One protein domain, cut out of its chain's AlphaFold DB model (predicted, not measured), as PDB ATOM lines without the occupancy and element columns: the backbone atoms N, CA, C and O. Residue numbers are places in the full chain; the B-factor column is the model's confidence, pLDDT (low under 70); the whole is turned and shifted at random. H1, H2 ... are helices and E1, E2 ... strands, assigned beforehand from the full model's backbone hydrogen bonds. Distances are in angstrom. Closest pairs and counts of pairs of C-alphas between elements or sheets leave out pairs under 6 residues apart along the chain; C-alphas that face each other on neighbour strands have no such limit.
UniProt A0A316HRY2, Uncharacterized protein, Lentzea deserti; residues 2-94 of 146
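What this domain is: This is residues 2 to 94 of the 146 residues of an uncharacterized protein of Lentzea deserti (UniProt A0A316HRY2). A long hairpin of two strands, E1 and E2, reaches out from a small body of crossed helices, and its tip, residues 61 to 66, sticks out free. In the body, H1 and H4 pack on H2, with H3 near H2. The printed part has 93 residues, in the order H1 H2 H3 E1 E2 H4, class mixed, the sheet antiparallel; it is compact, radius of gyration of the C-alphas 13.8 A, yet elongated, spanning 45 by 27 by 25 A.

How they stand to each other: Look first at the hairpin of E1, residues 55 to 62, and E2, residues 65 to 73: N 58 and O 69, 2.9 A apart, are within hydrogen-bond range. H2, residues 31 to 37, touches residues 77 to 81 of H4, residues 74 to 85, at a steep tilt of 42 degrees; the closest C-alphas, Ala 37 and Ala 81, are 6.5 A apart. H1, residues 10 to 16, only just touches H2, with 3 pairs of C-alphas within 8 A, the closest Val 10 and Ala 37, 6.4 A. H3, residues 44 to 50, is close but not clearly touching H2, closest C-alphas Ile 44 and Ala 35, 7.2 A. In H1 to H4 every O i to N i+4 pair is within hydrogen-bond range.

Where its parts are: Find C-alpha 65 at (185.748, 217.515, 258.946); E2 runs 26.0 A from there. H4 ends at C-alpha 85, (224.318, 208.275, 251.764).

The domain as a whole: The printed part has no cut; the link H1 to H2 is long, and residues 2 and 19 to 22 are under pLDDT 70.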
ATOM      1  N   THR A   2     215.200 211.283 234.954       61.12
ATOM      2  CA  THR A   2     214.579 212.268 235.852       61.12
ATOM      3  C   THR A   2     215.675 212.795 236.761       61.12
ATOM      4  O   THR A   2     216.336 211.992 237.414       61.12
ATOM      5  N   ASP A   3     215.912 214.101 236.742       83.12
ATOM      6  CA  ASP A   3     216.916 214.718 237.600       83.12
ATOM      7  C   ASP A   3     216.461 214.566 239.058       83.12
ATOM      8  O   ASP A   3     215.375 215.028 239.426       83.12
ATOM      9  N   ILE A   4     217.217 213.806 239.854       85.00
ATOM     10  CA  ILE A   4     216.905 213.592 241.266       85.00
ATOM     11  C   ILE A   4     217.558 214.741 242.029       85.00
ATOM     12  O   ILE A   4     218.780 214.882 241.955       85.00
ATOM     13  N   PRO A   5     216.783 215.566 242.756       90.69
ATOM     14  CA  PRO A   5     217.353 216.687 243.483       90.69
ATOM     15  C   PRO A   5     218.310 216.193 244.572       90.69
ATOM     16  O   PRO A   5     218.187 215.070 245.063       90.69
ATOM     17  N   ALA A   6     219.247 217.051 244.973       91.62
ATOM     18  CA  ALA A   6     220.108 216.767 246.113       91.62
ATOM     19  C   ALA A   6     219.273 216.600 247.401       91.62
ATOM     20  O   ALA A   6     218.259 217.291 247.559       91.62
ATOM     21  N   PRO A   7     219.677 215.699 248.316       94.06
ATOM     22  CA  PRO A   7     218.999 215.536 249.594       94.06
ATOM     23  C   PRO A   7     219.121 216.815 250.420       94.06
ATOM     24  O   PRO A   7     220.200 217.400 250.521       94.06
ATOM     25  N   VAL A   8     218.010 217.243 251.019       95.12
ATOM     26  CA  VAL A   8     217.994 218.397 251.923       95.12
ATOM     27  C   VAL A   8     218.247 217.909 253.353       95.12
ATOM     28  O   VAL A   8     217.507 217.041 253.823       95.12
ATOM     29  N   PRO A   9     219.245 218.452 254.076       95.25
ATOM     30  CA  PRO A   9     219.510 218.065 255.459       95.25
ATOM     31  C   PRO A   9     218.293 218.274 256.368       95.25
ATOM     32  O   PRO A   9     217.614 219.303 256.291       95.25
ATOM     33  N   VAL A  10     218.046 217.351 257.304       94.06
ATOM     34  CA  VAL A  10     216.886 217.437 258.212       94.06
ATOM     35  C   VAL A  10     216.905 218.721 259.043       94.06
ATOM     36  O   VAL A  10     215.870 219.362 259.222       94.06
ATOM     37  N   ALA A  11     218.085 219.155 259.491       92.69
ATOM     38  CA  ALA A  11     218.244 220.410 260.221       92.69
ATOM     39  C   ALA A  11     217.799 221.635 259.399       92.69
ATOM     40  O   ALA A  11     217.196 222.568 259.937       92.69
ATOM     41  N   GLU A  12     218.055 221.624 258.089       92.19
ATOM     42  CA  GLU A  12     217.647 222.695 257.183       92.19
ATOM     43  C   GLU A  12     216.129 222.685 256.971       92.19
ATOM     44  O   GLU A  12     215.501 223.741 257.056       92.19
ATOM     45  N   LEU A  13     215.519 221.504 256.816       91.75
ATOM     46  CA  LEU A  13     214.062 221.348 256.716       91.75
ATOM     47  C   LEU A  13     213.341 221.899 257.954       91.75
ATOM     48  O   LEU A  13     212.380 222.659 257.831       91.75
ATOM     49  N   ILE A  14     213.849 221.581 259.147       89.56
ATOM     50  CA  ILE A  14     213.312 222.101 260.412       89.56
ATOM     51  C   ILE A  14     213.474 223.627 260.482       89.56
ATOM     52  O   ILE A  14     212.548 224.327 260.896       89.56
ATOM     53  N   THR A  15     214.618 224.158 260.045       87.94
ATOM     54  CA  THR A  15     214.918 225.599 260.097       87.94
ATOM     55  C   THR A  15     214.079 226.409 259.103       87.94
ATOM     56  O   THR A  15     213.618 227.504 259.424       87.94
ATOM     57  N   GLN A  16     213.847 225.881 257.899       85.69
ATOM     58  CA  GLN A  16     213.078 226.547 256.840       85.69
ATOM     59  C   GLN A  16     211.559 226.429 257.020       85.69
ATOM     60  O   GLN A  16     210.790 227.063 256.284       85.69
ATOM     61  N   ARG A  17     211.106 225.641 258.001       81.62
ATOM     62  CA  ARG A  17     209.693 225.408 258.281       81.62
ATOM     63  C   ARG A  17     208.980 226.721 258.611       81.62
ATOM     64  O   ARG A  17     209.089 227.278 259.704       81.62
ATOM     65  N   ARG A  18     208.171 227.207 257.668       71.44
ATOM     66  CA  ARG A  18     207.208 228.284 257.943       71.44
ATOM     67  C   ARG A  18     206.159 227.745 258.915       71.44
ATOM     68  O   ARG A  18     205.701 226.631 258.738       71.44
ATOM     69  N   ARG A  19     205.784 228.484 259.960       66.81
ATOM     70  CA  ARG A  19     204.785 228.018 260.944       66.81
ATOM     71  C   ARG A  19     203.355 228.277 260.454       66.81
ATOM     72  O   ARG A  19     203.082 229.307 259.845       66.81
ATOM     73  N   GLY A  20     202.429 227.382 260.785       64.31
ATOM     74  CA  GLY A  20     200.991 227.500 260.510       64.31
ATOM     75  C   GLY A  20     200.223 226.245 260.949       64.31
ATOM     76  O   GLY A  20     200.662 225.548 261.857       64.31
ATOM     77  N   ARG A  21     199.055 225.960 260.362       59.84
ATOM     78  CA  ARG A  21     198.067 225.053 260.987       59.84
ATOM     79  C   ARG A  21     198.264 223.545 260.720       59.84
ATOM     80  O   ARG A  21     197.638 222.748 261.404       59.84
ATOM     81  N   TYR A  22     199.114 223.163 259.763       68.00
ATOM     82  CA  TYR A  22     199.280 221.770 259.298       68.00
ATOM     83  C   TYR A  22     200.746 221.313 259.256       68.00
ATOM     84  O   TYR A  22     201.131 220.529 258.394       68.00
ATOM     85  N   TYR A  23     201.586 221.853 260.135       77.50
ATOM     86  CA  TYR A  23     203.001 221.487 260.168       77.50
ATOM     87  C   TYR A  23     203.225 220.335 261.125       77.50
ATOM     88  O   TYR A  23     202.514 220.216 262.125       77.50
ATOM     89  N   ALA A  24     204.239 219.531 260.812       81.06
ATOM     90  CA  ALA A  24     204.665 218.477 261.704       81.06
ATOM     91  C   ALA A  24     205.056 219.058 263.064       81.06
ATOM     92  O   ALA A  24     205.588 220.174 263.152       81.06
ATOM     93  N   ARG A  25     204.772 218.294 264.117       86.38
ATOM     94  CA  ARG A  25     205.132 218.666 265.484       86.38
ATOM     95  C   ARG A  25     206.643 218.838 265.623       86.38
ATOM     96  O   ARG A  25     207.429 218.352 264.806       86.38
ATOM     97  N   ASP A  26     207.051 219.530 266.679       87.12
ATOM     98  CA  ASP A  26     208.466 219.648 267.025       87.12
ATOM     99  C   ASP A  26     209.077 218.248 267.202       87.12
ATOM    100  O   ASP A  26     208.482 217.374 267.835       87.12
ATOM    101  N   GLY A  27     210.240 218.023 266.586       90.75
ATOM    102  CA  GLY A  27     210.891 216.708 266.532       90.75
ATOM    103  C   GLY A  27     210.350 215.757 265.457       90.75
ATOM    104  O   GLY A  27     210.863 214.650 265.315       90.75
ATOM    105  N   TYR A  28     209.359 216.177 264.667       94.62
ATOM    106  CA  TYR A  28     208.794 215.389 263.575       94.62
ATOM    107  C   TYR A  28     208.840 216.136 262.238       94.62
ATOM    108  O   TYR A  28     208.912 217.367 262.173       94.62
ATOM    109  N   LEU A  29     208.775 215.368 261.154       94.06
ATOM    110  CA  LEU A  29     208.736 215.802 259.767       94.06
ATOM    111  C   LEU A  29     207.430 215.359 259.104       94.06
ATOM    112  O   LEU A  29     206.881 214.296 259.390       94.06
ATOM    113  N   SER A  30     206.944 216.180 258.187       93.19
ATOM    114  CA  SER A  30     205.864 215.844 257.267       93.19
ATOM    115  C   SER A  30     206.369 214.929 256.152       93.19
ATOM    116  O   SER A  30     207.563 214.878 255.859       93.19
ATOM    117  N   TYR A  31     205.450 214.259 255.457       92.69
ATOM    118  CA  TYR A  31     205.787 213.436 254.291       92.69
ATOM    119  C   TYR A  31     206.624 214.190 253.240       92.69
ATOM    120  O   TYR A  31     207.568 213.636 252.684       92.69
ATOM    121  N   GLY A  32     206.299 215.463 252.980       92.25
ATOM    122  CA  GLY A  32     207.029 216.284 252.011       92.25
ATOM    123  C   GLY A  32     208.468 216.574 252.436       92.25
ATOM    124  O   GLY A  32     209.370 216.538 251.606       92.25
ATOM    125  N   GLU A  33     208.697 216.803 253.730       94.75
ATOM    126  CA  GLU A  33     210.043 216.991 254.281       94.75
ATOM    127  C   GLU A  33     210.850 215.687 254.214       94.75
ATOM    128  O   GLU A  33     212.002 215.709 253.793       94.75
ATOM    129  N   VAL A  34     210.240 214.534 254.510       96.44
ATOM    130  CA  VAL A  34     210.904 213.229 254.329       96.44
ATOM    131  C   VAL A  34     211.261 212.980 252.862       96.44
ATOM    132  O   VAL A  34     212.365 212.539 252.560       96.44
ATOM    133  N   ALA A  35     210.368 213.317 251.929       95.12
ATOM    134  CA  ALA A  35     210.639 213.190 250.497       95.12
ATOM    135  C   ALA A  35     211.790 214.089 250.017       95.12
ATOM    136  O   ALA A  35     212.479 213.731 249.061       95.12
ATOM    137  N   ALA A  36     211.991 215.242 250.658       95.12
ATOM    138  CA  ALA A  36     213.116 216.133 250.388       95.12
ATOM    139  C   ALA A  36     214.426 215.622 251.012       95.12
ATOM    140  O   ALA A  36     215.485 215.766 250.404       95.12
ATOM    141  N   ALA A  37     214.356 214.995 252.190       96.31
ATOM    142  CA  ALA A  37     215.504 214.348 252.822       96.31
ATOM    143  C   ALA A  37     215.960 213.095 252.050       96.31
ATOM    144  O   ALA A  37     217.155 212.826 251.960       96.31
ATOM    145  N   TRP A  38     215.025 212.347 251.455       96.56
ATOM    146  CA  TRP A  38     215.294 211.105 250.721       96.56
ATOM    147  C   TRP A  38     214.832 211.184 249.257       96.56
ATOM    148  O   TRP A  38     213.919 210.466 248.837       96.56
ATOM    149  N   PRO A  39     215.453 212.031 248.426       94.75
ATOM    150  CA  PRO A  39     214.957 212.320 247.081       94.75
ATOM    151  C   PRO A  39     215.006 211.107 246.141       94.75
ATOM    152  O   PRO A  39     214.196 211.010 245.213       94.75
ATOM    153  N   VAL A  40     215.916 210.163 246.408       93.56
ATOM    154  CA  VAL A  40     216.049 208.887 245.691       93.56
ATOM    155  C   VAL A  40     214.950 207.883 246.044       93.56
ATOM    156  O   VAL A  40     214.726 206.950 245.278       93.56
ATOM    157  N   VAL A  41     214.238 208.060 247.159       94.44
ATOM    158  CA  VAL A  41     213.208 207.122 247.620       94.44
ATOM    159  C   VAL A  41     211.866 207.435 246.954       94.44
ATOM    160  O   VAL A  41     211.305 208.524 247.069       94.44
ATOM    161  N   GLY A  42     211.326 206.446 246.247       90.81
ATOM    162  CA  GLY A  42     209.998 206.474 245.634       90.81
ATOM    163  C   GLY A  42     208.899 205.980 246.571       90.81
ATOM    164  O   GLY A  42     207.797 206.525 246.549       90.81
ATOM    165  N   HIS A  43     209.206 205.002 247.430       92.25
ATOM    166  CA  HIS A  43     208.230 204.348 248.304       92.25
ATOM    167  C   HIS A  43     208.512 204.593 249.797       92.25
ATOM    168  O   HIS A  43     208.844 203.678 250.552       92.25
ATOM    169  N   ILE A  44     208.340 205.845 250.242       93.75
ATOM    170  CA  ILE A  44     208.677 206.302 251.608       93.75
ATOM    171  C   ILE A  44     208.080 205.407 252.699       93.75
ATOM    172  O   ILE A  44     208.781 205.066 253.642       93.75
ATOM    173  N   GLY A  45     206.822 204.974 252.564       92.81
ATOM    174  CA  GLY A  45     206.177 204.128 253.576       92.81
ATOM    175  C   GLY A  45     206.883 202.786 253.804       92.81
ATOM    176  O   GLY A  45     206.989 202.349 254.942       92.81
ATOM    177  N   ALA A  46     207.432 202.185 252.745       93.69
ATOM    178  CA  ALA A  46     208.132 200.903 252.853       93.69
ATOM    179  C   ALA A  46     209.519 201.086 253.475       93.69
ATOM    180  O   ALA A  46     209.938 200.281 254.297       93.69
ATOM    181  N   VAL A  47     210.206 202.182 253.134       95.50
ATOM    182  CA  VAL A  47     211.501 202.529 253.736       95.50
ATOM    183  C   VAL A  47     211.348 202.866 255.219       95.50
ATOM    184  O   VAL A  47     212.166 202.431 256.023       95.50
ATOM    185  N   VAL A  48     210.287 203.590 255.590       96.62
ATOM    186  CA  VAL A  48     209.942 203.905 256.986       96.62
ATOM    187  C   VAL A  48     209.740 202.634 257.804       96.62
ATOM    188  O   VAL A  48     210.317 202.520 258.880       96.62
ATOM    189  N   GLU A  49     208.961 201.683 257.286       95.88
ATOM    190  CA  GLU A  49     208.707 200.403 257.953       95.88
ATOM    191  C   GLU A  49     209.979 199.550 258.042       95.88
ATOM    192  O   GLU A  49     210.336 199.086 259.118       95.88
ATOM    193  N   ALA A  50     210.714 199.404 256.938       96.31
ATOM    194  CA  ALA A  50     211.904 198.556 256.874       96.31
ATOM    195  C   ALA A  50     213.092 199.069 257.704       96.31
ATOM    196  O   ALA A  50     213.999 198.297 258.003       96.31
ATOM    197  N   ASN A  51     213.115 200.363 258.038       96.19
ATOM    198  CA  ASN A  51     214.187 200.984 258.814       96.19
ATOM    199  C   ASN A  51     213.717 201.453 260.201       96.19
ATOM    200  O   ASN A  51     214.426 202.241 260.830       96.19
ATOM    201  N   ASP A  52     212.552 201.001 260.676       96.62
ATOM    202  CA  ASP A  52     212.017 201.295 262.014       96.62
ATOM    203  C   ASP A  52     211.934 202.799 262.336       96.62
ATOM    204  O   ASP A  52     212.295 203.260 263.424       96.62
ATOM    205  N   VAL A  53     211.479 203.606 261.376       97.56
ATOM    206  CA  VAL A  53     211.291 205.045 261.594       97.56
ATOM    207  C   VAL A  53     210.031 205.262 262.424       97.56
ATOM    208  O   VAL A  53     208.927 204.896 262.014       97.56
ATOM    209  N   ARG A  54     210.172 205.900 263.592       97.94
ATOM    210  CA  ARG A  54     209.021 206.198 264.449       97.94
ATOM    211  C   ARG A  54     208.068 207.149 263.743       97.94
ATOM    212  O   ARG A  54     208.470 208.175 263.189       97.94
ATOM    213  N   THR A  55     206.786 206.825 263.828       96.56
ATOM    214  CA  THR A  55     205.712 207.621 263.246       96.56
ATOM    215  C   THR A  55     204.717 208.072 264.302       96.56
ATOM    216  O   THR A  55     204.563 207.454 265.357       96.56
ATOM    217  N   LEU A  56     204.045 209.182 264.023       94.50
ATOM    218  CA  LEU A  56     202.960 209.703 264.836       94.50
ATOM    219  C   LEU A  56     201.772 210.027 263.937       94.50
ATOM    220  O   LEU A  56     201.914 210.713 262.926       94.50
ATOM    221  N   GLN A  57     200.589 209.551 264.316       94.44
ATOM    222  CA  GLN A  57     199.357 209.955 263.653       94.44
ATOM    223  C   GLN A  57     198.925 211.325 264.179       94.44
ATOM    224  O   GLN A  57     198.651 211.501 265.368       94.44
ATOM    225  N   ALA A  58     198.856 212.295 263.277       89.75
ATOM    226  CA  ALA A  58     198.388 213.641 263.546       89.75
ATOM    227  C   ALA A  58     197.033 213.879 262.880       89.75
ATOM    228  O   ALA A  58     196.642 213.203 261.924       89.75
ATOM    229  N   SER A  59     196.289 214.840 263.415       91.25
ATOM    230  CA  SER A  59     195.007 215.236 262.860       91.25
ATOM    231  C   SER A  59     194.707 216.704 263.126       91.25
ATOM    232  O   SER A  59     195.156 217.283 264.116       91.25
ATOM    233  N   ALA A  60     193.925 217.303 262.235       85.50
ATOM    234  CA  ALA A  60     193.321 218.608 262.443       85.50
ATOM    235  C   ALA A  60     191.854 218.570 262.032       85.50
ATOM    236  O   ALA A  60     191.504 218.117 260.940       85.50
ATOM    237  N   THR A  61     191.008 219.096 262.912       88.38
ATOM    238  CA  THR A  61     189.573 219.239 262.681       88.38
ATOM    239  C   THR A  61     189.258 220.680 262.302       88.38
ATOM    240  O   THR A  61     189.645 221.620 262.995       88.38
ATOM    241  N   GLY A  62     188.556 220.852 261.187       84.62
ATOM    242  CA  GLY A  62     188.008 222.128 260.744       84.62
ATOM    243  C   GLY A  62     186.511 222.025 260.474       84.62
ATOM    244  O   GLY A  62     185.892 220.985 260.689       84.62
ATOM    245  N   THR A  63     185.931 223.101 259.943       90.69
ATOM    246  CA  THR A  63     184.493 223.199 259.626       90.69
ATOM    247  C   THR A  63     183.982 222.063 258.735       90.69
ATOM    248  O   THR A  63     182.823 221.681 258.830       90.69
ATOM    249  N   TYR A  64     184.849 221.514 257.880       85.31
ATOM    250  CA  TYR A  64     184.497 220.516 256.869       85.31
ATOM    251  C   TYR A  64     184.920 219.084 257.230       85.31
ATOM    252  O   TYR A  64     184.824 218.198 256.386       85.31
ATOM    253  N   GLY A  65     185.384 218.847 258.462       88.00
ATOM    254  CA  GLY A  65     185.748 217.515 258.946       88.00
ATOM    255  C   GLY A  65     187.152 217.425 259.537       88.00
ATOM    256  O   GLY A  65     187.807 218.434 259.809       88.00
ATOM    257  N   THR A  66     187.597 216.188 259.755       88.38
ATOM    258  CA  THR A  66     188.903 215.861 260.339       88.38
ATOM    259  C   THR A  66     189.830 215.322 259.262       88.38
ATOM    260  O   THR A  66     189.549 214.286 258.665       88.38
ATOM    261  N   ASN A  67     190.952 216.003 259.054       88.19
ATOM    262  CA  ASN A  67     192.056 215.489 258.256       88.19
ATOM    263  C   ASN A  67     193.039 214.770 259.172       88.19
ATOM    264  O   ASN A  67     193.376 215.293 260.233       88.19
ATOM    265  N   THR A  68     193.510 213.600 258.755       90.88
ATOM    266  CA  THR A  68     194.534 212.817 259.456       90.88
ATOM    267  C   THR A  68     195.733 212.598 258.544       90.88
ATOM    268  O   THR A  68     195.554 212.346 257.353       90.88
ATOM    269  N   TRP A  69     196.941 212.649 259.093       90.75
ATOM    270  CA  TRP A  69     198.184 212.361 258.374       90.75
ATOM    271  C   TRP A  69     199.209 211.705 259.302       90.75
ATOM    272  O   TRP A  69     198.998 211.612 260.512       90.75
ATOM    273  N   ILE A  70     200.308 211.229 258.721       93.75
ATOM    274  CA  ILE A  70     201.431 210.636 259.447       93.75
ATOM    275  C   ILE A  70     202.597 211.625 259.472       93.75
ATOM    276  O   ILE A  70     202.911 212.259 258.463       93.75
ATOM    277  N   GLU A  71     203.222 211.741 260.634       95.19
ATOM    278  CA  GLU A  71     204.447 212.496 260.870       95.19
ATOM    279  C   GLU A  71     205.578 211.527 261.233       95.19
ATOM    280  O   GLU A  71     205.335 210.485 261.840       95.19
ATOM    281  N   TYR A  72     206.811 211.866 260.866       96.88
ATOM    282  CA  TYR A  72     207.976 210.979 260.937       96.88
ATOM    283  C   TYR A  72     209.037 211.572 261.859       96.88
ATOM    284  O   TYR A  72     209.355 212.752 261.734       96.88
ATOM    285  N   HIS A  73     209.577 210.794 262.794       97.44
ATOM    286  CA  HIS A  73     210.533 211.305 263.777       97.44
ATOM    287  C   HIS A  73     211.821 211.796 263.100       97.44
ATOM    288  O   HIS A  73     212.461 211.051 262.359       97.44
ATOM    289  N   ALA A  74     212.217 213.041 263.366       96.81
ATOM    290  CA  ALA A  74     213.282 213.724 262.634       96.81
ATOM    291  C   ALA A  74     214.641 213.013 262.746       96.81
ATOM    292  O   ALA A  74     215.295 212.804 261.727       96.81
ATOM    293  N   ASP A  75     215.031 212.574 263.946       97.38
ATOM    294  CA  ASP A  75     216.318 211.888 264.144       97.38
ATOM    295  C   ASP A  75     216.374 210.532 263.431       97.38
ATOM    296  O   ASP A  75     217.419 210.132 262.925       97.38
ATOM    297  N   ASP A  76     215.237 209.831 263.349       98.00
ATOM    298  CA  ASP A  76     215.175 208.551 262.647       98.00
ATOM    299  C   ASP A  76     215.250 208.796 261.136       98.00
ATOM    300  O   ASP A  76     215.891 208.032 260.416       98.00
ATOM    301  N   VAL A  77     214.650 209.898 260.664       97.56
ATOM    302  CA  VAL A  77     214.750 210.313 259.265       97.56
ATOM    303  C   VAL A  77     216.182 210.682 258.892       97.56
ATOM    304  O   VAL A  77     216.658 210.253 257.841       97.56
ATOM    305  N   GLN A  78     216.878 211.422 259.759       97.81
ATOM    306  CA  GLN A  78     218.285 211.769 259.568       97.81
ATOM    307  C   GLN A  78     219.162 210.515 259.561       97.81
ATOM    308  O   GLN A  78     219.917 210.325 258.617       97.81
ATOM    309  N   ARG A  79     218.994 209.608 260.533       97.75
ATOM    310  CA  ARG A  79     219.733 208.335 260.586       97.75
ATOM    311  C   ARG A  79     219.600 207.538 259.290       97.75
ATOM    312  O   ARG A  79     220.576 206.977 258.805       97.75
ATOM    313  N   VAL A  80     218.390 207.456 258.739       97.44
ATOM    314  CA  VAL A  80     218.161 206.752 257.473       97.44
ATOM    315  C   VAL A  80     218.720 207.542 256.292       97.44
ATOM    316  O   VAL A  80     219.246 206.927 255.377       97.44
ATOM    317  N   ALA A  81     218.663 208.878 256.304       96.81
ATOM    318  CA  ALA A  81     219.297 209.701 255.273       96.81
ATOM    319  C   ALA A  81     220.816 209.467 255.226       96.81
ATOM    320  O   ALA A  81     221.367 209.280 254.144       96.81
ATOM    321  N   ASP A  82     221.462 209.396 256.392       96.94
ATOM    322  CA  ASP A  82     222.887 209.082 256.514       96.94
ATOM    323  C   ASP A  82     223.170 207.658 256.014       96.94
ATOM    324  O   ASP A  82     224.031 207.458 255.165       96.94
ATOM    325  N   ALA A  83     222.363 206.675 256.426       96.19
ATOM    326  CA  ALA A  83     222.496 205.299 255.949       96.19
ATOM    327  C   ALA A  83     222.251 205.151 254.433       96.19
ATOM    328  O   ALA A  83     222.815 204.255 253.812       96.19
ATOM    329  N   ILE A  84     221.412 205.996 253.822       94.69
ATOM    330  CA  ILE A  84     221.236 206.055 252.362       94.69
ATOM    331  C   ILE A  84     222.503 206.617 251.710       94.69
ATOM    332  O   ILE A  84     222.939 206.091 250.690       94.69
ATOM    333  N   ALA A  85     223.088 207.676 252.278       93.81
ATOM    334  CA  ALA A  85     224.318 208.275 251.764       93.81
ATOM    335  C   ALA A  85     225.517 207.313 251.855       93.81
ATOM    336  O   ALA A  85     226.349 207.295 250.949       93.81
ATOM    337  N   ASP A  86     225.551 206.485 252.901       94.69
ATOM    338  CA  ASP A  86     226.582 205.471 253.143       94.69
ATOM    339  C   ASP A  86     226.304 204.121 252.444       94.69
ATOM    340  O   ASP A  86     227.102 203.194 252.568       94.69
ATOM    341  N   ASP A  87     225.188 203.989 251.710       92.00
ATOM    342  CA  ASP A  87     224.732 202.747 251.049       92.00
ATOM    343  C   ASP A  87     224.516 201.556 252.013       92.00
ATOM    344  O   ASP A  87     224.629 200.385 251.651       92.00
ATOM    345  N   THR A  88     224.188 201.843 253.277       93.44
ATOM    346  CA  THR A  88     223.929 200.839 254.327       93.44
ATOM    347  C   THR A  88     222.459 200.723 254.726       93.44
ATOM    348  O   THR A  88     222.104 199.877 255.548       93.44
ATOM    349  N   ALA A  89     221.591 201.599 254.216       90.81
ATOM    350  CA  ALA A  89     220.163 201.564 254.513       90.81
ATOM    351  C   ALA A  89     219.492 200.302 253.948       90.81
ATOM    352  O   ALA A  89     219.852 199.803 252.881       90.81
ATOM    353  N   VAL A  90     218.446 199.818 254.625       91.62
ATOM    354  CA  VAL A  90     217.631 198.710 254.109       91.62
ATOM    355  C   VAL A  90     216.741 199.251 252.991       91.62
ATOM    356  O   VAL A  90     215.674 199.815 253.244       91.62
ATOM    357  N   LEU A  91     217.202 199.102 251.747       92.75
ATOM    358  CA  LEU A  91     216.525 199.562 250.537       92.75
ATOM    359  C   LEU A  91     216.390 198.418 249.535       92.75
ATOM    360  O   LEU A  91     217.341 197.688 249.266       92.75
ATOM    361  N   ARG A  92     215.203 198.288 248.942       92.94
ATOM    362  CA  ARG A  92     214.978 197.407 247.796       92.94
ATOM    363  C   ARG A  92     214.951 198.230 246.504       92.94
ATOM    364  O   ARG A  92     214.423 199.345 246.537       92.94
ATOM    365  N   PRO A  93     215.470 197.716 245.374       92.50
ATOM    366  CA  PRO A  93     215.512 198.452 244.109       92.50
ATOM    367  C   PRO A  93     214.162 199.043 243.691       92.50
ATOM    368  O   PRO A  93     214.099 200.192 243.268       92.50
ATOM    369  N   GLU A  94     213.065 198.318 243.883       93.00
ATOM    370  CA  GLU A  94     211.700 198.753 243.572       93.00
ATOM    371  C   GLU A  94     211.197 199.941 244.411       93.00
ATOM    372  O   GLU A  94     210.189 200.559 244.073       93.00
TER     373      GLU A  94